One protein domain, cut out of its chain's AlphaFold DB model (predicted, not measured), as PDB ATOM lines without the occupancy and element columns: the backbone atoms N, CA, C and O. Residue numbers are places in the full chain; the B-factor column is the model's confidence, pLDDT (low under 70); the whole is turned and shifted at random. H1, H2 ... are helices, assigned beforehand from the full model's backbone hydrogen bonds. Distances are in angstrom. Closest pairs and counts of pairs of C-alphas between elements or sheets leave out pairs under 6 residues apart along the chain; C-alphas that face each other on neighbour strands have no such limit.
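Overview. This is residues 60 to 219 of the 1029 residues of the protein "Hypothetical protein" of Rotaria sp. Silwood2 (UniProt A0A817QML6). Eight helices make a flat slab two helices thick: the longest helix, H5, crosses H4 at one edge and begins a layer of H5 to H8, which folds back over a first layer of H1 to H4. At the other edge, H1, H2, H7 and H8 form an up-and-down bundle, each running against the one before it in the chain. The printed part has 160 residues with eight named helices, H1 to H8 in chain order, no named strand, and the class all helix. It is compact, with a radius of gyration of the C-alphas of 15.8 A, and spans 47 by 43 by 23 A.

Along the chain. H5, residues 128 to 149, is 31.8 A from first to last C-alpha and begins at (143.028, 182.002, 199.678). Before it come H1, residues 63 to 74, with C-alpha 63 at (165.059, 201.054, 174.800); H2, residues 80 to 93, 20.5 A long; H3, residues 98 to 109; and H4, residues 113 to 123. After it come H6, residues 160 to 168; H7, residues 175 to 193, 26.1 A long; and H8, residues 198 to 216, 25.9 A long, with C-alpha 216 at (167.790, 205.842, 191.150). H8 has a kink of 31 degrees near residue 207.

Arrangement. H5 touches H4 at a steep tilt of 53 degrees, with the closest C-alphas, those of Ser 117 and Ala 135, 5.0 A apart. With residues 134 to 141 alone, H5 touches H6, its hairpin partner; the closest C-alphas are those of Ile 138 and Ile 166, 7.0 A apart. H6 and H7 form another hairpin, closest at the C-alphas of Cys 164 and Lys 182, 6.1 A. H2 and H7 are the hubs, touching three helices each. They touch each other at a tilt of 36 degrees, only just steep, with the C-alphas of Thr 87 and Ile 185 closest at 6.4 A. H7 and H8 touch at a shallow tilt of 5 degrees, opposite ways, closest at the C-alphas of Ser 180 and Val 215, 6.6 A. H1 and H8 only just touch, with 3 pairs of C-alphas within 8 A. H5 and H7 are apart. In H1 to H8, every O i to N i+4 pair is within hydrogen-bond range.

Size, cuts and confidence. The C-alphas of Tyr 128 and Asn 199, the two farthest apart, are 47.8 A from each other. The printed part has no cut and no long link. The mean pLDDT of the printed part is 71.8; residues 60 to 78, 147 to 159 and 187 to 219 are under 70.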
ATOM      1  N   VAL A  60     171.268 203.201 176.613       36.84
ATOM      2  CA  VAL A  60     171.627 201.780 176.816       36.84
ATOM      3  C   VAL A  60     170.684 201.035 177.779       36.84
ATOM      4  O   VAL A  60     170.368 199.873 177.549       36.84
ATOM      5  N   ASP A  61     170.154 201.721 178.798       42.28
ATOM      6  CA  ASP A  61     169.261 201.141 179.813       42.28
ATOM      7  C   ASP A  61     167.752 201.431 179.600       42.28
ATOM      8  O   ASP A  61     166.969 201.274 180.541       42.28
ATOM      9  N   ASN A  62     167.317 201.968 178.448       53.81
ATOM     10  CA  ASN A  62     165.961 202.543 178.293       53.81
ATOM     11  C   ASN A  62     165.295 202.389 176.902       53.81
ATOM     12  O   ASN A  62     164.340 203.112 176.612       53.81
ATOM     13  N   ILE A  63     165.727 201.431 176.071       50.19
ATOM     14  CA  ILE A  63     165.059 201.054 174.800       50.19
ATOM     15  C   ILE A  63     163.532 200.934 174.958       50.19
ATOM     16  O   ILE A  63     162.772 201.607 174.257       50.19
ATOM     17  N   ASP A  64     163.101 200.139 175.939       53.38
ATOM     18  CA  ASP A  64     161.692 199.859 176.219       53.38
ATOM     19  C   ASP A  64     160.915 201.157 176.545       53.38
ATOM     20  O   ASP A  64     159.766 201.330 176.138       53.38
ATOM     21  N   LEU A  65     161.556 202.117 177.230       51.72
ATOM     22  CA  LEU A  65     160.937 203.385 177.630       51.72
ATOM     23  C   LEU A  65     160.704 204.305 176.426       51.72
ATOM     24  O   LEU A  65     159.656 204.944 176.331       51.72
ATOM     25  N   VAL A  66     161.649 204.339 175.482       53.06
ATOM     26  CA  VAL A  66     161.501 205.090 174.225       53.06
ATOM     27  C   VAL A  66     160.364 204.504 173.384       53.06
ATOM     28  O   VAL A  66     159.553 205.264 172.854       53.06
ATOM     29  N   GLN A  67     160.242 203.173 173.317       57.47
ATOM     30  CA  GLN A  67     159.148 202.510 172.600       57.47
ATOM     31  C   GLN A  67     157.771 202.798 173.223       57.47
ATOM     32  O   GLN A  67     156.828 203.079 172.482       57.47
ATOM     33  N   ILE A  68     157.647 202.815 174.559       56.31
ATOM     34  CA  ILE A  68     156.406 203.243 175.235       56.31
ATOM     35  C   ILE A  68     156.052 204.678 174.858       56.31
ATOM     36  O   ILE A  68     154.926 204.952 174.447       56.31
ATOM     37  N   ILE A  69     157.003 205.597 175.027       52.16
ATOM     38  CA  ILE A  69     156.768 207.032 174.854       52.16
ATOM     39  C   ILE A  69     156.400 207.335 173.398       52.16
ATOM     40  O   ILE A  69     155.473 208.108 173.153       52.16
ATOM     41  N   GLN A  70     157.038 206.665 172.434       56.91
ATOM     42  CA  GLN A  70     156.638 206.744 171.034       56.91
ATOM     43  C   GLN A  70     155.219 206.192 170.816       56.91
ATOM     44  O   GLN A  70     154.381 206.916 170.276       56.91
ATOM     45  N   GLY A  71     154.919 204.975 171.283       57.88
ATOM     46  CA  GLY A  71     153.611 204.331 171.103       57.88
ATOM     47  C   GLY A  71     152.444 205.086 171.753       57.88
ATOM     48  O   GLY A  71     151.352 205.124 171.188       57.88
ATOM     49  N   VAL A  72     152.673 205.755 172.887       54.78
ATOM     50  CA  VAL A  72     151.686 206.667 173.489       54.78
ATOM     51  C   VAL A  72     151.582 207.968 172.694       54.78
ATOM     52  O   VAL A  72     150.469 208.403 172.438       54.78
ATOM     53  N   SER A  73     152.689 208.546 172.211       51.91
ATOM     54  CA  SER A  73     152.652 209.762 171.374       51.91
ATOM     55  C   SER A  73     151.956 209.570 170.014       51.91
ATOM     56  O   SER A  73     151.594 210.544 169.353       51.91
ATOM     57  N   GLU A  74     151.811 208.327 169.557       55.50
ATOM     58  CA  GLU A  74     151.110 207.954 168.322       55.50
ATOM     59  C   GLU A  74     149.623 207.624 168.558       55.50
ATOM     60  O   GLU A  74     148.834 207.632 167.611       55.50
ATOM     61  N   LYS A  75     149.217 207.410 169.816       57.50
ATOM     62  CA  LYS A  75     147.822 207.257 170.249       57.50
ATOM     63  C   LYS A  75     147.293 208.578 170.828       57.50
ATOM     64  O   LYS A  75     148.045 209.495 171.127       57.50
ATOM     65  N   LYS A  76     145.969 208.690 170.985       52.44
ATOM     66  CA  LYS A  76     145.335 209.856 171.641       52.44
ATOM     67  C   LYS A  76     145.227 209.735 173.165       52.44
ATOM     68  O   LYS A  76     144.940 210.726 173.820       52.44
ATOM     69  N   GLN A  77     145.373 208.528 173.711       58.06
ATOM     70  CA  GLN A  77     145.231 208.216 175.137       58.06
ATOM     71  C   GLN A  77     146.158 207.043 175.488       58.06
ATOM     72  O   GLN A  77     146.355 206.138 174.670       58.06
ATOM     73  N   ALA A  78     146.713 207.037 176.701       61.12
ATOM     74  CA  ALA A  78     147.552 205.949 177.194       61.12
ATOM     75  C   ALA A  78     146.712 204.778 177.740       61.12
ATOM     76  O   ALA A  78     145.962 204.921 178.699       61.12
ATOM     77  N   GLU A  79     146.867 203.586 177.160       73.06
ATOM     78  CA  GLU A  79     146.270 202.344 177.687       73.06
ATOM     79  C   GLU A  79     147.075 201.769 178.868       73.06
ATOM     80  O   GLU A  79     148.295 201.937 178.928       73.06
ATOM     81  N   LEU A  80     146.424 200.967 179.723       73.38
ATOM     82  CA  LEU A  80     147.031 200.241 180.855       73.38
ATOM     83  C   LEU A  80     148.324 199.474 180.502       73.38
ATOM     84  O   LEU A  80     149.250 199.430 181.309       73.38
ATOM     85  N   ASN A  81     148.414 198.907 179.296       75.44
ATOM     86  CA  ASN A  81     149.596 198.168 178.838       75.44
ATOM     87  C   ASN A  81     150.876 199.024 178.863       75.44
ATOM     88  O   ASN A  81     151.946 198.515 179.186       75.44
ATOM     89  N   HIS A  82     150.769 200.329 178.593       75.81
ATOM     90  CA  HIS A  82     151.904 201.255 178.639       75.81
ATOM     91  C   HIS A  82     152.365 201.495 180.084       75.81
ATOM     92  O   HIS A  82     153.562 201.481 180.349       75.81
ATOM     93  N   LEU A  83     151.430 201.635 181.035       76.62
ATOM     94  CA  LEU A  83     151.743 201.780 182.464       76.62
ATOM     95  C   LEU A  83     152.394 200.510 183.039       76.62
ATOM     96  O   LEU A  83     153.337 200.603 183.826       76.62
ATOM     97  N   ILE A  84     151.946 199.327 182.602       78.25
ATOM     98  CA  ILE A  84     152.585 198.045 182.940       78.25
ATOM     99  C   ILE A  84     154.009 197.990 182.379       78.25
ATOM    100  O   ILE A  84     154.931 197.633 183.110       78.25
ATOM    101  N   LEU A  85     154.222 198.398 181.125       75.75
ATOM    102  CA  LEU A  85     155.551 198.368 180.512       75.75
ATOM    103  C   LEU A  85     156.510 199.386 181.169       75.75
ATOM    104  O   LEU A  85     157.651 199.029 181.452       75.75
ATOM    105  N   VAL A  86     156.041 200.591 181.541       74.75
ATOM    106  CA  VAL A  86     156.806 201.556 182.371       74.75
ATOM    107  C   VAL A  86     157.213 200.912 183.696       74.75
ATOM    108  O   VAL A  86     158.370 200.984 184.110       74.75
ATOM    109  N   THR A  87     156.260 200.257 184.357       77.56
ATOM    110  CA  THR A  87     156.468 199.625 185.663       77.56
ATOM    111  C   THR A  87     157.474 198.481 185.575       77.56
ATOM    112  O   THR A  87     158.382 198.415 186.400       77.56
ATOM    113  N   ASN A  88     157.403 197.647 184.534       79.31
ATOM    114  CA  ASN A  88     158.375 196.582 184.288       79.31
ATOM    115  C   ASN A  88     159.807 197.129 184.151       79.31
ATOM    116  O   ASN A  88     160.722 196.567 184.748       79.31
ATOM    117  N   ILE A  89     160.014 198.250 183.448       74.56
ATOM    118  CA  ILE A  89     161.337 198.893 183.306       74.56
ATOM    119  C   ILE A  89     161.860 199.393 184.658       74.56
ATOM    120  O   ILE A  89     163.016 199.150 185.008       74.56
ATOM    121  N   ILE A  90     161.012 200.074 185.435       74.56
ATOM    122  CA  ILE A  90     161.380 200.613 186.752       74.56
ATOM    123  C   ILE A  90     161.749 199.475 187.710       74.56
ATOM    124  O   ILE A  90     162.792 199.531 188.355       74.56
ATOM    125  N   LEU A  91     160.941 198.413 187.768       79.19
ATOM    126  CA  LEU A  91     161.190 197.252 188.626       79.19
ATOM    127  C   LEU A  91     162.440 196.465 188.206       79.19
ATOM    128  O   LEU A  91     163.215 196.045 189.064       79.19
ATOM    129  N   LYS A  92     162.692 196.313 186.901       79.50
ATOM    130  CA  LYS A  92     163.900 195.664 186.359       79.50
ATOM    131  C   LYS A  92     165.187 196.363 186.813       79.50
ATOM    132  O   LYS A  92     166.173 195.689 187.092       79.50
ATOM    133  N   ARG A  93     165.162 197.693 186.992       74.19
ATOM    134  CA  ARG A  93     166.276 198.478 187.570       74.19
ATOM    135  C   ARG A  93     166.490 198.256 189.075       74.19
ATOM    136  O   ARG A  93     167.578 198.534 189.566       74.19
ATOM    137  N   PHE A  94     165.510 197.703 189.791       75.88
ATOM    138  CA  PHE A  94     165.669 197.183 191.158       75.88
ATOM    139  C   PHE A  94     166.020 195.678 191.180       75.88
ATOM    140  O   PHE A  94     165.787 194.999 192.176       75.88
ATOM    141  N   ASN A  95     166.582 195.147 190.084       80.50
ATOM    142  CA  ASN A  95     166.976 193.741 189.902       80.50
ATOM    143  C   ASN A  95     165.830 192.718 190.049       80.50
ATOM    144  O   ASN A  95     166.071 191.539 190.318       80.50
ATOM    145  N   ILE A  96     164.578 193.137 189.836       86.31
ATOM    146  CA  ILE A  96     163.432 192.220 189.816       86.31
ATOM    147  C   ILE A  96     163.527 191.287 188.604       86.31
ATOM    148  O   ILE A  96     163.730 191.726 187.471       86.31
ATOM    149  N   SER A  97     163.379 189.981 188.847       86.00
ATOM    150  CA  SER A  97     163.584 188.961 187.819       86.00
ATOM    151  C   SER A  97     162.535 189.046 186.706       86.00
ATOM    152  O   SER A  97     161.344 189.243 186.953       86.00
ATOM    153  N   GLN A  98     162.964 188.820 185.459       84.06
ATOM    154  CA  GLN A  98     162.073 188.853 184.294       84.06
ATOM    155  C   GLN A  98     160.919 187.838 184.413       84.06
ATOM    156  O   GLN A  98     159.825 188.100 183.925       84.06
ATOM    157  N   SER A  99     161.126 186.716 185.116       88.31
ATOM    158  CA  SER A  99     160.061 185.747 185.417       88.31
ATOM    159  C   SER A  99     158.927 186.380 186.235       88.31
ATOM    160  O   SER A  99     157.764 186.268 185.854       88.31
ATOM    161  N   LEU A 100     159.259 187.123 187.298       83.50
ATOM    162  CA  LEU A 100     158.273 187.796 188.148       83.50
ATOM    163  C   LEU A 100     157.537 188.918 187.392       83.50
ATOM    164  O   LEU A 100     156.317 189.036 187.504       83.50
ATOM    165  N   LEU A 101     158.239 189.685 186.551       85.75
ATOM    166  CA  LEU A 101     157.610 190.698 185.686       85.75
ATOM    167  C   LEU A 101     156.607 190.062 184.707       85.75
ATOM    168  O   LEU A 101     155.468 190.518 184.596       85.75
ATOM    169  N   ASN A 102     156.988 188.954 184.063       87.25
ATOM    170  CA  ASN A 102     156.117 188.217 183.143       87.25
ATOM    171  C   ASN A 102     154.889 187.616 183.862       87.25
ATOM    172  O   ASN A 102     153.797 187.578 183.295       87.25
ATOM    173  N   GLN A 103     155.039 187.152 185.108       89.75
ATOM    174  CA  GLN A 103     153.929 186.657 185.936       89.75
ATOM    175  C   GLN A 103     152.929 187.773 186.270       89.75
ATOM    176  O   GLN A 103     151.722 187.574 186.120       89.75
ATOM    177  N   ILE A 104     153.419 188.955 186.653       86.19
ATOM    178  CA  ILE A 104     152.591 190.137 186.940       86.19
ATOM    179  C   ILE A 104     151.832 190.573 185.682       86.19
ATOM    180  O   ILE A 104     150.612 190.725 185.724       86.19
ATOM    181  N   GLU A 105     152.511 190.688 184.539       86.75
ATOM    182  CA  GLU A 105     151.870 191.016 183.261       86.75
ATOM    183  C   GLU A 105     150.779 189.992 182.885       86.75
ATOM    184  O   GLU A 105     149.678 190.365 182.476       86.75
ATOM    185  N   ASN A 106     151.034 188.697 183.095       87.50
ATOM    186  CA  ASN A 106     150.055 187.636 182.850       87.50
ATOM    187  C   ASN A 106     148.840 187.688 183.789       87.50
ATOM    188  O   ASN A 106     147.747 187.318 183.362       87.50
ATOM    189  N   ILE A 107     148.991 188.168 185.028       89.50
ATOM    190  CA  ILE A 107     147.864 188.430 185.937       89.50
ATOM    191  C   ILE A 107     147.035 189.609 185.416       89.50
ATOM    192  O   ILE A 107     145.824 189.476 185.253       89.50
ATOM    193  N   PHE A 108     147.671 190.730 185.057       86.56
ATOM    194  CA  PHE A 108     146.963 191.895 184.508       86.56
ATOM    195  C   PHE A 108     146.306 191.638 183.142       86.56
ATOM    196  O   PHE A 108     145.368 192.350 182.785       86.56
ATOM    197  N   LYS A 109     146.708 190.602 182.396       87.81
ATOM    198  CA  LYS A 109     146.003 190.151 181.180       87.81
ATOM    199  C   LYS A 109     144.671 189.443 181.465       87.81
ATOM    200  O   LYS A 109     143.767 189.540 180.639       87.81
ATOM    201  N   ARG A 110     144.490 188.787 182.621       89.62
ATOM    202  CA  ARG A 110     143.243 188.066 182.966       89.62
ATOM    203  C   ARG A 110     142.054 189.013 183.146       89.62
ATOM    204  O   ARG A 110     142.216 190.131 183.635       89.62
ATOM    205  N   THR A 111     140.867 188.602 182.705       85.81
ATOM    206  CA  THR A 111     139.677 189.471 182.611       85.81
ATOM    207  C   THR A 111     138.693 189.303 183.763       85.81
ATOM    208  O   THR A 111     138.104 190.302 184.164       85.81
ATOM    209  N   THR A 112     138.525 188.102 184.325       90.75
ATOM    210  CA  THR A 112     137.627 187.870 185.471       90.75
ATOM    211  C   THR A 112     138.388 187.836 186.799       90.75
ATOM    212  O   THR A 112     139.553 187.442 186.845       90.75
ATOM    213  N   SER A 113     137.725 188.194 187.906       92.06
ATOM    214  CA  SER A 113     138.313 188.076 189.254       92.06
ATOM    215  C   SER A 113     138.738 186.636 189.586       92.06
ATOM    216  O   SER A 113     139.748 186.434 190.253       92.06
ATOM    217  N   TYR A 114     138.021 185.631 189.071       92.56
ATOM    218  CA  TYR A 114     138.352 184.217 189.264       92.56
ATOM    219  C   TYR A 114     139.650 183.815 188.542       92.56
ATOM    220  O   TYR A 114     140.529 183.190 189.139       92.56
ATOM    221  N   ASP A 115     139.822 184.234 187.283       91.44
ATOM    222  CA  ASP A 115     141.058 183.994 186.524       91.44
ATOM    223  C   ASP A 115     142.261 184.698 187.163       91.44
ATOM    224  O   ASP A 115     143.369 184.157 187.189       91.44
ATOM    225  N   ILE A 116     142.045 185.910 187.685       93.19
ATOM    226  CA  ILE A 116     143.057 186.691 188.401       93.19
ATOM    227  C   ILE A 116     143.450 185.975 189.706       93.19
ATOM    228  O   ILE A 116     144.642 185.793 189.944       93.19
ATOM    229  N   SER A 117     142.490 185.507 190.515       93.62
ATOM    230  CA  SER A 117     142.768 184.755 191.754       93.62
ATOM    231  C   SER A 117     143.487 183.429 191.480       93.62
ATOM    232  O   SER A 117     144.466 183.091 192.150       93.62
ATOM    233  N   THR A 118     143.082 182.718 190.424       92.00
ATOM    234  CA  THR A 118     143.733 181.479 189.966       92.00
ATOM    235  C   THR A 118     145.178 181.733 189.525       92.00
ATOM    236  O   THR A 118     146.087 180.993 189.906       92.00
ATOM    237  N   ALA A 119     145.431 182.810 188.773       90.75
ATOM    238  CA  ALA A 119     146.782 183.203 188.372       90.75
ATOM    239  C   ALA A 119     147.641 183.639 189.574       90.75
ATOM    240  O   ALA A 119     148.785 183.200 189.691       90.75
ATOM    241  N   LEU A 120     147.082 184.414 190.511       92.12
ATOM    242  CA  LEU A 120     147.736 184.733 191.785       92.12
ATOM    243  C   LEU A 120     148.097 183.459 192.556       92.12
ATOM    244  O   LEU A 120     149.209 183.352 193.052       92.12
ATOM    245  N   GLY A 121     147.204 182.468 192.607       90.38
ATOM    246  CA  GLY A 121     147.441 181.193 193.295       90.38
ATOM    247  C   GLY A 121     148.438 180.265 192.611       90.38
ATOM    248  O   GLY A 121     148.967 179.373 193.267       90.38
ATOM    249  N   THR A 122     148.705 180.488 191.325       91.44
ATOM    250  CA  THR A 122     149.695 179.740 190.540       91.44
ATOM    251  C   THR A 122     151.094 180.347 190.675       91.44
ATOM    252  O   THR A 122     152.079 179.614 190.697       91.44
ATOM    253  N   TYR A 123     151.198 181.678 190.760       91.06
ATOM    254  CA  TYR A 123     152.484 182.389 190.762       91.06
ATOM    255  C   TYR A 123     152.939 182.879 192.146       91.06
ATOM    256  O   TYR A 123     154.135 183.074 192.350       91.06
ATOM    257  N   PHE A 124     152.025 183.052 193.106       89.50
ATOM    258  CA  PHE A 124     152.315 183.606 194.429       89.50
ATOM    259  C   PHE A 124     151.799 182.706 195.556       89.50
ATOM    260  O   PHE A 124     150.628 182.322 195.599       89.50
ATOM    261  N   ASN A 125     152.667 182.434 196.535       89.56
ATOM    262  CA  ASN A 125     152.318 181.690 197.745       89.56
ATOM    263  C   ASN A 125     151.531 182.575 198.735       89.56
ATOM    264  O   ASN A 125     152.039 182.995 199.773       89.56
ATOM    265  N   MET A 126     150.298 182.909 198.361       88.75
ATOM    266  CA  MET A 126     149.345 183.704 199.137       88.75
ATOM    267  C   MET A 126     148.193 182.825 199.632       88.75
ATOM    268  O   MET A 126     147.731 181.929 198.915       88.75
ATOM    269  N   SER A 127     147.671 183.119 200.827       93.81
ATOM    270  CA  SER A 127     146.472 182.446 201.347       93.81
ATOM    271  C   SER A 127     145.238 182.751 200.488       93.81
ATOM    272  O   SER A 127     145.150 183.810 199.867       93.81
ATOM    273  N   TYR A 128     144.249 181.850 200.482       92.00
ATOM    274  CA  TYR A 128     143.028 182.002 199.678       92.00
ATOM    275  C   TYR A 128     142.351 183.374 199.864       92.00
ATOM    276  O   TYR A 128     142.059 184.052 198.884       92.00
ATOM    277  N   GLN A 129     142.199 183.836 201.110       93.62
ATOM    278  CA  GLN A 129     141.590 185.137 201.420       93.62
ATOM    279  C   GLN A 129     142.400 186.327 200.877       93.62
ATOM    280  O   GLN A 129     141.817 187.293 200.384       93.62
ATOM    281  N   GLN A 130     143.736 186.262 200.919       90.56
ATOM    282  CA  GLN A 130     144.599 187.293 200.328       90.56
ATOM    283  C   GLN A 130     144.491 187.306 198.799       90.56
ATOM    284  O   GLN A 130     144.440 188.385 198.209       90.56
ATOM    285  N   ARG A 131     144.409 186.129 198.162       93.62
ATOM    286  CA  ARG A 131     144.259 186.002 196.703       93.62
ATOM    287  C   ARG A 131     142.930 186.550 196.214       93.62
ATOM    288  O   ARG A 131     142.952 187.400 195.335       93.62
ATOM    289  N   GLU A 132     141.811 186.161 196.824       94.00
ATOM    290  CA  GLU A 132     140.492 186.710 196.479       94.00
ATOM    291  C   GLU A 132     140.440 188.231 196.696       94.00
ATOM    292  O   GLU A 132     139.995 188.973 195.821       94.00
ATOM    293  N   SER A 133     140.974 188.726 197.821       93.75
ATOM    294  CA  SER A 133     141.016 190.167 198.113       93.75
ATOM    295  C   SER A 133     141.844 190.952 197.087       93.75
ATOM    296  O   SER A 133     141.407 192.001 196.613       93.75
ATOM    297  N   LEU A 134     143.028 190.458 196.714       93.31
ATOM    298  CA  LEU A 134     143.888 191.111 195.725       93.31
ATOM    299  C   LEU A 134     143.340 190.963 194.299       93.31
ATOM    300  O   LEU A 134     143.398 191.918 193.525       93.31
ATOM    301  N   ALA A 135     142.745 189.817 193.967       93.06
ATOM    302  CA  ALA A 135     142.100 189.589 192.681       93.06
ATOM    303  C   ALA A 135     140.931 190.544 192.454       93.06
ATOM    304  O   ALA A 135     140.845 191.165 191.395       93.06
ATOM    305  N   TYR A 136     140.094 190.736 193.475       93.44
ATOM    306  CA  TYR A 136     138.983 191.677 193.432       93.44
ATOM    307  C   TYR A 136     139.464 193.130 193.280       93.44
ATOM    308  O   TYR A 136     138.904 193.874 192.478       93.44
ATOM    309  N   LYS A 137     140.558 193.529 193.954       92.88
ATOM    310  CA  LYS A 137     141.195 194.849 193.749       92.88
ATOM    311  C   LYS A 137     141.682 195.038 192.307       92.88
ATOM    312  O   LYS A 137     141.404 196.075 191.709       92.88
ATOM    313  N   ILE A 138     142.377 194.048 191.736       89.25
ATOM    314  CA  ILE A 138     142.859 194.083 190.341       89.25
ATOM    315  C   ILE A 138     141.681 194.137 189.363       89.25
ATOM    316  O   ILE A 138     141.711 194.919 188.414       89.25
ATOM    317  N   TYR A 139     140.634 193.346 189.603       91.19
ATOM    318  CA  TYR A 139     139.420 193.336 188.792       91.19
ATOM    319  C   TYR A 139     138.728 194.706 188.803       91.19
ATOM    320  O   TYR A 139     138.532 195.281 187.734       91.19
ATOM    321  N   LEU A 140     138.460 195.279 189.986       88.12
ATOM    322  CA  LEU A 140     137.852 196.609 190.128       88.12
ATOM    323  C   LEU A 140     138.679 197.715 189.458       88.12
ATOM    324  O   LEU A 140     138.119 198.582 188.785       88.12
ATOM    325  N   PHE A 141     140.004 197.674 189.610       86.81
ATOM    326  CA  PHE A 141     140.926 198.606 188.957       86.81
ATOM    327  C   PHE A 141     140.894 198.483 187.423       86.81
ATOM    328  O   PHE A 141     140.943 199.484 186.708       86.81
ATOM    329  N   LYS A 142     140.766 197.263 186.889       84.81
ATOM    330  CA  LYS A 142     140.603 197.055 185.445       84.81
ATOM    331  C   LYS A 142     139.239 197.521 184.940       84.81
ATOM    332  O   LYS A 142     139.188 198.151 183.886       84.81
ATOM    333  N   THR A 143     138.149 197.255 185.662       82.12
ATOM    334  CA  THR A 143     136.811 197.713 185.250       82.12
ATOM    335  C   THR A 143     136.685 199.233 185.312       82.12
ATOM    336  O   THR A 143     136.139 199.821 184.382       82.12
ATOM    337  N   SER A 144     137.262 199.896 186.326       79.19
ATOM    338  CA  SER A 144     137.233 201.365 186.406       79.19
ATOM    339  C   SER A 144     137.981 202.024 185.243       79.19
ATOM    340  O   SER A 144     137.499 203.013 184.697       79.19
ATOM    341  N   LEU A 145     139.109 201.458 184.796       72.50
ATOM    342  CA  LEU A 145     139.823 201.939 183.607       72.50
ATOM    343  C   LEU A 145     139.005 201.791 182.313       72.50
ATOM    344  O   LEU A 145     139.007 202.708 181.491       72.50
ATOM    345  N   VAL A 146     138.279 200.682 182.137       71.50
ATOM    346  CA  VAL A 146     137.413 200.466 180.959       71.50
ATOM    347  C   VAL A 146     136.239 201.456 180.943       71.50
ATOM    348  O   VAL A 146     135.983 202.087 179.916       71.50
ATOM    349  N   ASP A 147     135.581 201.674 182.084       64.56
ATOM    350  CA  ASP A 147     134.478 202.640 182.203       64.56
ATOM    351  C   ASP A 147     134.920 204.107 182.048       64.56
ATOM    352  O   ASP A 147     134.110 204.958 181.664       64.56
ATOM    353  N   TYR A 148     136.190 204.418 182.331       59.38
ATOM    354  CA  TYR A 148     136.777 205.745 182.106       59.38
ATOM    355  C   TYR A 148     137.097 206.006 180.630       59.38
ATOM    356  O   TYR A 148     136.822 207.108 180.145       59.38
ATOM    357  N   GLY A 149     137.613 205.010 179.899       55.94
ATOM    358  CA  GLY A 149     137.929 205.139 178.469       55.94
ATOM    359  C   GLY A 149     136.713 205.554 177.633       55.94
ATOM    360  O   GLY A 149     136.791 206.470 176.818       55.94
ATOM    361  N   ASN A 150     135.541 204.988 177.939       55.81
ATOM    362  CA  ASN A 150     134.267 205.341 177.299       55.81
ATOM    363  C   ASN A 150     133.753 206.763 177.621       55.81
ATOM    364  O   ASN A 150     132.732 207.180 177.075       55.81
ATOM    365  N   LYS A 151     134.409 207.513 178.521       55.22
ATOM    366  CA  LYS A 151     133.951 208.825 179.019       55.22
ATOM    367  C   LYS A 151     134.929 209.976 178.750       55.22
ATOM    368  O   LYS A 151     134.694 211.071 179.260       55.22
ATOM    369  N   ASN A 152     135.989 209.757 177.961       53.34
ATOM    370  CA  ASN A 152     136.997 210.772 177.605       53.34
ATOM    371  C   ASN A 152     137.524 211.570 178.816       53.34
ATOM    372  O   ASN A 152     137.656 212.792 178.772       53.34
ATOM    373  N   ARG A 153     137.824 210.871 179.918       52.47
ATOM    374  CA  ARG A 153     138.520 211.448 181.075       52.47
ATOM    375  C   ARG A 153     139.922 210.864 181.168       52.47
ATOM    376  O   ARG A 153     140.091 209.648 181.107       52.47
ATOM    377  N   SER A 154     140.900 211.744 181.324       53.38
ATOM    378  CA  SER A 154     142.303 211.410 181.534       53.38
ATOM    379  C   SER A 154     142.494 210.530 182.783       53.38
ATOM    380  O   SER A 154     141.748 210.618 183.761       53.38
ATOM    381  N   ILE A 155     143.509 209.659 182.754       55.84
ATOM    382  CA  ILE A 155     143.831 208.731 183.859       55.84
ATOM    383  C   ILE A 155     144.421 209.477 185.086       55.84
ATOM    384  O   ILE A 155     144.377 208.957 186.204       55.84
ATOM    385  N   GLU A 156     144.878 210.719 184.878       50.47
ATOM    386  CA  GLU A 156     145.611 211.624 185.785       50.47
ATOM    387  C   GLU A 156     145.154 211.620 187.253       50.47
ATOM    388  O   GLU A 156     145.978 211.695 188.156       50.47
ATOM    389  N   LYS A 157     143.840 211.609 187.516       51.44
ATOM    390  CA  LYS A 157     143.302 212.126 188.789       51.44
ATOM    391  C   LYS A 157     142.791 211.110 189.809       51.44
ATOM    392  O   LYS A 157     142.287 211.550 190.837       51.44
ATOM    393  N   LEU A 158     142.910 209.795 189.579       51.69
ATOM    394  CA  LEU A 158     142.490 208.795 190.588       51.69
ATOM    395  C   LEU A 158     143.143 207.399 190.526       51.69
ATOM    396  O   LEU A 158     143.123 206.698 191.534       51.69
ATOM    397  N   ASN A 159     143.706 206.959 189.395       66.50
ATOM    398  CA  ASN A 159     143.974 205.522 189.193       66.50
ATOM    399  C   ASN A 159     145.416 205.047 189.477       66.50
ATOM    400  O   ASN A 159     145.627 203.841 189.602       66.50
ATOM    401  N   ILE A 160     146.412 205.930 189.623       73.00
ATOM    402  CA  ILE A 160     147.809 205.483 189.806       73.00
ATOM    403  C   ILE A 160     148.074 204.937 191.222       73.00
ATOM    404  O   ILE A 160     148.839 203.990 191.384       73.00
ATOM    405  N   GLU A 161     147.429 205.478 192.259       81.62
ATOM    406  CA  GLU A 161     147.640 205.006 193.635       81.62
ATOM    407  C   GLU A 161     147.099 203.581 193.881       81.62
ATOM    408  O   GLU A 161     147.893 202.740 194.312       81.62
ATOM    409  N   PRO A 162     145.845 203.233 193.507       85.12
ATOM    410  CA  PRO A 162     145.365 201.850 193.561       85.12
ATOM    411  C   PRO A 162     146.249 200.870 192.778       85.12
ATOM    412  O   PRO A 162     146.472 199.747 193.229       85.12
ATOM    413  N   TYR A 163     146.790 201.296 191.630       85.94
ATOM    414  CA  TYR A 163     147.736 200.501 190.850       85.94
ATOM    415  C   TYR A 163     149.037 200.240 191.621       85.94
ATOM    416  O   TYR A 163     149.416 199.085 191.808       85.94
ATOM    417  N   CYS A 164     149.698 201.287 192.122       84.69
ATOM    418  CA  CYS A 164     150.930 201.155 192.902       84.69
ATOM    419  C   CYS A 164     150.738 200.277 194.146       84.69
ATOM    420  O   CYS A 164     151.604 199.457 194.451       84.69
ATOM    421  N   ASP A 165     149.600 200.388 194.828       88.19
ATOM    422  CA  ASP A 165     149.306 199.579 196.011       88.19
ATOM    423  C   ASP A 165     149.028 198.106 195.653       88.19
ATOM    424  O   ASP A 165     149.380 197.208 196.421       88.19
ATOM    425  N   ILE A 166     148.481 197.819 194.463       90.19
ATOM    426  CA  ILE A 166     148.408 196.459 193.898       90.19
ATOM    427  C   ILE A 166     149.814 195.911 193.616       90.19
ATOM    428  O   ILE A 166     150.134 194.829 194.107       90.19
ATOM    429  N   ILE A 167     150.678 196.632 192.884       88.81
ATOM    430  CA  ILE A 167     152.038 196.137 192.586       88.81
ATOM    431  C   ILE A 167     152.858 195.975 193.881       88.81
ATOM    432  O   ILE A 167     153.637 195.029 193.998       88.81
ATOM    433  N   ARG A 168     152.610 196.798 194.910       90.94
ATOM    434  CA  ARG A 168     153.207 196.655 196.252       90.94
ATOM    435  C   ARG A 168     152.854 195.347 196.963       90.94
ATOM    436  O   ARG A 168     153.653 194.870 197.762       90.94
ATOM    437  N   GLN A 169     151.708 194.740 196.654       90.44
ATOM    438  CA  GLN A 169     151.342 193.399 197.137       90.44
ATOM    439  C   GLN A 169     151.941 192.267 196.269       90.44
ATOM    440  O   GLN A 169     151.852 191.106 196.659       90.44
ATOM    441  N   LEU A 170     152.556 192.583 195.118       88.12
ATOM    442  CA  LEU A 170     153.106 191.619 194.152       88.12
ATOM    443  C   LEU A 170     154.642 191.606 194.067       88.12
ATOM    444  O   LEU A 170     155.198 190.609 193.615       88.12
ATOM    445  N   VAL A 171     155.348 192.671 194.469       88.56
ATOM    446  CA  VAL A 171     156.818 192.743 194.340       88.56
ATOM    447  C   VAL A 171     157.499 193.025 195.689       88.56
ATOM    448  O   VAL A 171     157.230 194.063 196.306       88.56
ATOM    449  N   PRO A 172     158.412 192.144 196.147       81.88
ATOM    450  CA  PRO A 172     159.115 192.294 197.419       81.88
ATOM    451  C   PRO A 172     160.301 193.267 197.296       81.88
ATOM    452  O   PRO A 172     161.454 192.857 197.190       81.88
ATOM    453  N   LEU A 173     160.008 194.570 197.316       85.25
ATOM    454  CA  LEU A 173     160.997 195.642 197.493       85.25
ATOM    455  C   LEU A 173     161.010 196.136 198.949       85.25
ATOM    456  O   LEU A 173     160.003 196.028 199.656       85.25
ATOM    457  N   SER A 174     162.122 196.734 199.389       86.56
ATOM    458  CA  SER A 174     162.175 197.453 200.672       86.56
ATOM    459  C   SER A 174     161.244 198.673 200.665       86.56
ATOM    460  O   SER A 174     160.855 199.158 199.604       86.56
ATOM    461  N   SER A 175     160.896 199.210 201.841       83.75
ATOM    462  CA  SER A 175     160.049 200.412 201.940       83.75
ATOM    463  C   SER A 175     160.603 201.599 201.144       83.75
ATOM    464  O   SER A 175     159.835 202.290 200.480       83.75
ATOM    465  N   ASP A 176     161.919 201.807 201.151       77.31
ATOM    466  CA  ASP A 176     162.561 202.949 200.487       77.31
ATOM    467  C   ASP A 176     162.668 202.751 198.974       77.31
ATOM    468  O   ASP A 176     162.372 203.667 198.203       77.31
ATOM    469  N   GLN A 177     162.971 201.524 198.533       77.56
ATOM    470  CA  GLN A 177     162.843 201.131 197.128       77.56
ATOM    471  C   GLN A 177     161.398 201.321 196.643       77.56
ATOM    472  O   GLN A 177     161.184 201.860 195.559       77.56
ATOM    473  N   TRP A 178     160.404 200.958 197.463       87.31
ATOM    474  CA  TRP A 178     158.990 201.167 197.153       87.31
ATOM    475  C   TRP A 178     158.595 202.643 197.098       87.31
ATOM    476  O   TRP A 178     157.831 203.025 196.215       87.31
ATOM    477  N   ASN A 179     159.127 203.491 197.976       80.69
ATOM    478  CA  ASN A 179     158.881 204.933 197.937       80.69
ATOM    479  C   ASN A 179     159.455 205.558 196.652       80.69
ATOM    480  O   ASN A 179     158.755 206.307 195.963       80.69
ATOM    481  N   SER A 180     160.682 205.190 196.269       73.44
ATOM    482  CA  SER A 180     161.304 205.620 195.009       73.44
ATOM    483  C   SER A 180     160.566 205.088 193.775       73.44
ATOM    484  O   SER A 180     160.298 205.854 192.847       73.44
ATOM    485  N   ALA A 181     160.164 203.813 193.773       74.94
ATOM    486  CA  ALA A 181     159.400 203.204 192.685       74.94
ATOM    487  C   ALA A 181     157.995 203.815 192.544       74.94
ATOM    488  O   ALA A 181     157.629 204.221 191.442       74.94
ATOM    489  N   LYS A 182     157.229 203.970 193.638       82.00
ATOM    490  CA  LYS A 182     155.895 204.606 193.624       82.00
ATOM    491  C   LYS A 182     155.980 206.045 193.114       82.00
ATOM    492  O   LYS A 182     155.145 206.439 192.307       82.00
ATOM    493  N   LYS A 183     157.016 206.806 193.494       76.81
ATOM    494  CA  LYS A 183     157.249 208.169 192.982       76.81
ATOM    495  C   LYS A 183     157.589 208.189 191.486       76.81
ATOM    496  O   LYS A 183     157.038 209.011 190.760       76.81
ATOM    497  N   ALA A 184     158.445 207.281 191.016       70.75
ATOM    498  CA  ALA A 184     158.793 207.162 189.598       70.75
ATOM    499  C   ALA A 184     157.592 206.746 188.728       70.75
ATOM    500  O   ALA A 184     157.327 207.381 187.707       70.75
ATOM    501  N   ILE A 185     156.834 205.729 189.157       76.25
ATOM    502  CA  ILE A 185     155.612 205.258 188.485       76.25
ATOM    503  C   ILE A 185     154.545 206.361 188.481       76.25
ATOM    504  O   ILE A 185     153.906 206.571 187.456       76.25
ATOM    505  N   ALA A 186     154.383 207.109 189.580       73.62
ATOM    506  CA  ALA A 186     153.448 208.232 189.648       73.62
ATOM    507  C   ALA A 186     153.812 209.365 188.681       73.62
ATOM    508  O   ALA A 186     152.956 209.801 187.918       73.62
ATOM    509  N   MET A 187     155.072 209.811 188.656       67.50
ATOM    510  CA  MET A 187     155.505 210.892 187.760       67.50
ATOM    511  C   MET A 187     155.407 210.506 186.277       67.50
ATOM    512  O   MET A 187     154.939 211.304 185.469       67.50
ATOM    513  N   LEU A 188     155.793 209.277 185.917       63.59
ATOM    514  CA  LEU A 188     155.694 208.802 184.534       63.59
ATOM    515  C   LEU A 188     154.246 208.477 184.137       63.59
ATOM    516  O   LEU A 188     153.843 208.804 183.027       63.59
ATOM    517  N   GLY A 189     153.437 207.916 185.038       65.06
ATOM    518  CA  GLY A 189     152.001 207.720 184.819       65.06
ATOM    519  C   GLY A 189     151.265 209.043 184.599       65.06
ATOM    520  O   GLY A 189     150.457 209.135 183.677       65.06
ATOM    521  N   GLN A 190     151.607 210.080 185.371       66.94
ATOM    522  CA  GLN A 190     151.124 211.445 185.166       66.94
ATOM    523  C   GLN A 190     151.588 212.005 183.812       66.94
ATOM    524  O   GLN A 190     150.773 212.536 183.077       66.94
ATOM    525  N   LEU A 191     152.847 211.806 183.401       60.47
ATOM    526  CA  LEU A 191     153.305 212.248 182.072       60.47
ATOM    527  C   LEU A 191     152.599 211.576 180.894       60.47
ATOM    528  O   LEU A 191     152.432 212.210 179.858       60.47
ATOM    529  N   LEU A 192     152.204 210.308 181.023       59.97
ATOM    530  CA  LEU A 192     151.344 209.647 180.035       59.97
ATOM    531  C   LEU A 192     149.885 210.148 180.117       59.97
ATOM    532  O   LEU A 192     149.102 209.891 179.204       59.97
ATOM    533  N   CYS A 193     149.543 210.820 181.223       58.19
ATOM    534  CA  CYS A 193     148.333 211.594 181.504       58.19
ATOM    535  C   CYS A 193     148.204 212.863 180.651       58.19
ATOM    536  O   CYS A 193     147.409 212.926 179.714       58.19
ATOM    537  N   ASP A 194     149.051 213.839 180.993       55.47
ATOM    538  CA  ASP A 194     149.071 215.250 180.567       55.47
ATOM    539  C   ASP A 194     149.462 215.463 179.073       55.47
ATOM    540  O   ASP A 194     149.847 216.556 178.646       55.47
ATOM    541  N   ALA A 195     149.460 214.402 178.263       55.66
ATOM    542  CA  ALA A 195     150.237 214.268 177.028       55.66
ATOM    543  C   ALA A 195     149.580 214.830 175.744       55.66
ATOM    544  O   ALA A 195     149.732 214.247 174.670       55.66
ATOM    545  N   ASP A 196     148.901 215.980 175.807       47.97
ATOM    546  CA  ASP A 196     148.149 216.555 174.668       47.97
ATOM    547  C   ASP A 196     149.010 216.943 173.437       47.97
ATOM    548  O   ASP A 196     148.476 217.204 172.355       47.97
ATOM    549  N   ASN A 197     150.348 216.998 173.549       52.12
ATOM    550  CA  ASN A 197     151.236 217.320 172.424       52.12
ATOM    551  C   ASN A 197     152.620 216.643 172.518       52.12
ATOM    552  O   ASN A 197     153.300 216.710 173.544       52.12
ATOM    553  N   LYS A 198     153.089 216.090 171.388       49.53
ATOM    554  CA  LYS A 198     154.424 215.485 171.201       49.53
ATOM    555  C   LYS A 198     155.586 216.354 171.699       49.53
ATOM    556  O   LYS A 198     156.544 215.816 172.251       49.53
ATOM    557  N   ASN A 199     155.510 217.675 171.542       43.94
ATOM    558  CA  ASN A 199     156.580 218.577 171.982       43.94
ATOM    559  C   ASN A 199     156.703 218.623 173.516       43.94
ATOM    560  O   ASN A 199     157.818 218.605 174.038       43.94
ATOM    561  N   THR A 200     155.572 218.608 174.232       51.12
ATOM    562  CA  THR A 200     155.530 218.524 175.700       51.12
ATOM    563  C   THR A 200     156.107 217.193 176.175       51.12
ATOM    564  O   THR A 200     156.969 217.178 177.054       51.12
ATOM    565  N   ILE A 201     155.712 216.087 175.527       51.22
ATOM    566  CA  ILE A 201     156.233 214.744 175.818       51.22
ATOM    567  C   ILE A 201     157.764 214.737 175.731       51.22
ATOM    568  O   ILE A 201     158.421 214.339 176.690       51.22
ATOM    569  N   VAL A 202     158.355 215.201 174.623       46.31
ATOM    570  CA  VAL A 202     159.817 215.162 174.423       46.31
ATOM    571  C   VAL A 202     160.556 216.050 175.426       46.31
ATOM    572  O   VAL A 202     161.518 215.587 176.044       46.31
ATOM    573  N   ALA A 203     160.110 217.294 175.625       44.09
ATOM    574  CA  ALA A 203     160.762 218.218 176.551       44.09
ATOM    575  C   ALA A 203     160.756 217.673 177.987       44.09
ATOM    576  O   ALA A 203     161.808 217.575 178.623       44.09
ATOM    577  N   VAL A 204     159.597 217.239 178.489       50.03
ATOM    578  CA  VAL A 204     159.491 216.790 179.882       50.03
ATOM    579  C   VAL A 204     160.046 215.369 180.073       50.03
ATOM    580  O   VAL A 204     160.587 215.083 181.139       50.03
ATOM    581  N   THR A 205     160.061 214.515 179.040       48.22
ATOM    582  CA  THR A 205     160.777 213.218 179.067       48.22
ATOM    583  C   THR A 205     162.273 213.400 179.313       48.22
ATOM    584  O   THR A 205     162.848 212.668 180.119       48.22
ATOM    585  N   VAL A 206     162.925 214.369 178.660       48.22
ATOM    586  CA  VAL A 206     164.364 214.627 178.859       48.22
ATOM    587  C   VAL A 206     164.631 215.128 180.283       48.22
ATOM    588  O   VAL A 206     165.481 214.567 180.979       48.22
ATOM    589  N   GLY A 207     163.857 216.107 180.760       49.84
ATOM    590  CA  GLY A 207     163.982 216.626 182.126       49.84
ATOM    591  C   GLY A 207     163.697 215.586 183.211       49.84
ATOM    592  O   GLY A 207     164.437 215.484 184.194       49.84
ATOM    593  N   GLN A 208     162.664 214.761 183.033       52.50
ATOM    594  CA  GLN A 208     162.344 213.699 183.985       52.50
ATOM    595  C   GLN A 208     163.280 212.496 183.876       52.50
ATOM    596  O   GLN A 208     163.523 211.872 184.900       52.50
ATOM    597  N   SER A 209     163.904 212.215 182.728       47.50
ATOM    598  CA  SER A 209     164.977 211.209 182.638       47.50
ATOM    599  C   SER A 209     166.180 211.596 183.506       47.50
ATOM    600  O   SER A 209     166.689 210.768 184.260       47.50
ATOM    601  N   LEU A 210     166.579 212.874 183.485       46.22
ATOM    602  CA  LEU A 210     167.612 213.411 184.382       46.22
ATOM    603  C   LEU A 210     167.188 213.342 185.861       46.22
ATOM    604  O   LEU A 210     168.013 213.052 186.727       46.22
ATOM    605  N   HIS A 211     165.903 213.548 186.174       49.09
ATOM    606  CA  HIS A 211     165.415 213.377 187.545       49.09
ATOM    607  C   HIS A 211     165.323 211.896 187.968       49.09
ATOM    608  O   HIS A 211     165.631 211.582 189.118       49.09
ATOM    609  N   LEU A 212     164.955 210.985 187.066       47.28
ATOM    610  CA  LEU A 212     164.866 209.545 187.315       47.28
ATOM    611  C   LEU A 212     166.250 208.970 187.649       47.28
ATOM    612  O   LEU A 212     166.388 208.238 188.624       47.28
ATOM    613  N   LEU A 213     167.286 209.381 186.910       47.72
ATOM    614  CA  LEU A 213     168.686 209.034 187.190       47.72
ATOM    615  C   LEU A 213     169.162 209.527 188.566       47.72
ATOM    616  O   LEU A 213     169.974 208.864 189.199       47.72
ATOM    617  N   ASN A 214     168.631 210.652 189.049       47.41
ATOM    618  CA  ASN A 214     168.917 211.197 190.380       47.41
ATOM    619  C   ASN A 214     168.143 210.441 191.491       47.41
ATOM    620  O   ASN A 214     168.697 210.159 192.544       47.41
ATOM    621  N   VAL A 215     166.898 210.008 191.242       48.91
ATOM    622  CA  VAL A 215     166.124 209.165 192.187       48.91
ATOM    623  C   VAL A 215     166.692 207.743 192.300       48.91
ATOM    624  O   VAL A 215     166.635 207.145 193.370       48.91
ATOM    625  N   LEU A 216     167.230 207.198 191.207       44.34
ATOM    626  CA  LEU A 216     167.790 205.842 191.150       44.34
ATOM    627  C   LEU A 216     169.288 205.770 191.496       44.34
ATOM    628  O   LEU A 216     169.822 204.672 191.625       44.34
ATOM    629  N   ASN A 217     169.976 206.908 191.607       46.56
ATOM    630  CA  ASN A 217     171.403 206.984 191.933       46.56
ATOM    631  C   ASN A 217     171.698 208.307 192.685       46.56
ATOM    632  O   ASN A 217     172.262 209.239 192.100       46.56
ATOM    633  N   PRO A 218     171.238 208.429 193.949       46.94
ATOM    634  CA  PRO A 218     171.203 209.699 194.682       46.94
ATOM    635  C   PRO A 218     172.584 210.208 195.114       46.94
ATOM    636  O   PRO A 218     172.765 211.413 195.276       46.94
ATOM    637  N   ASP A 219     173.569 209.317 195.253       42.38
ATOM    638  CA  ASP A 219     174.929 209.654 195.703       42.38
ATOM    639  C   ASP A 219     175.730 210.444 194.651       42.38
ATOM    640  O   ASP A 219     176.781 211.022 194.936       42.38
TER     641      ASP A 219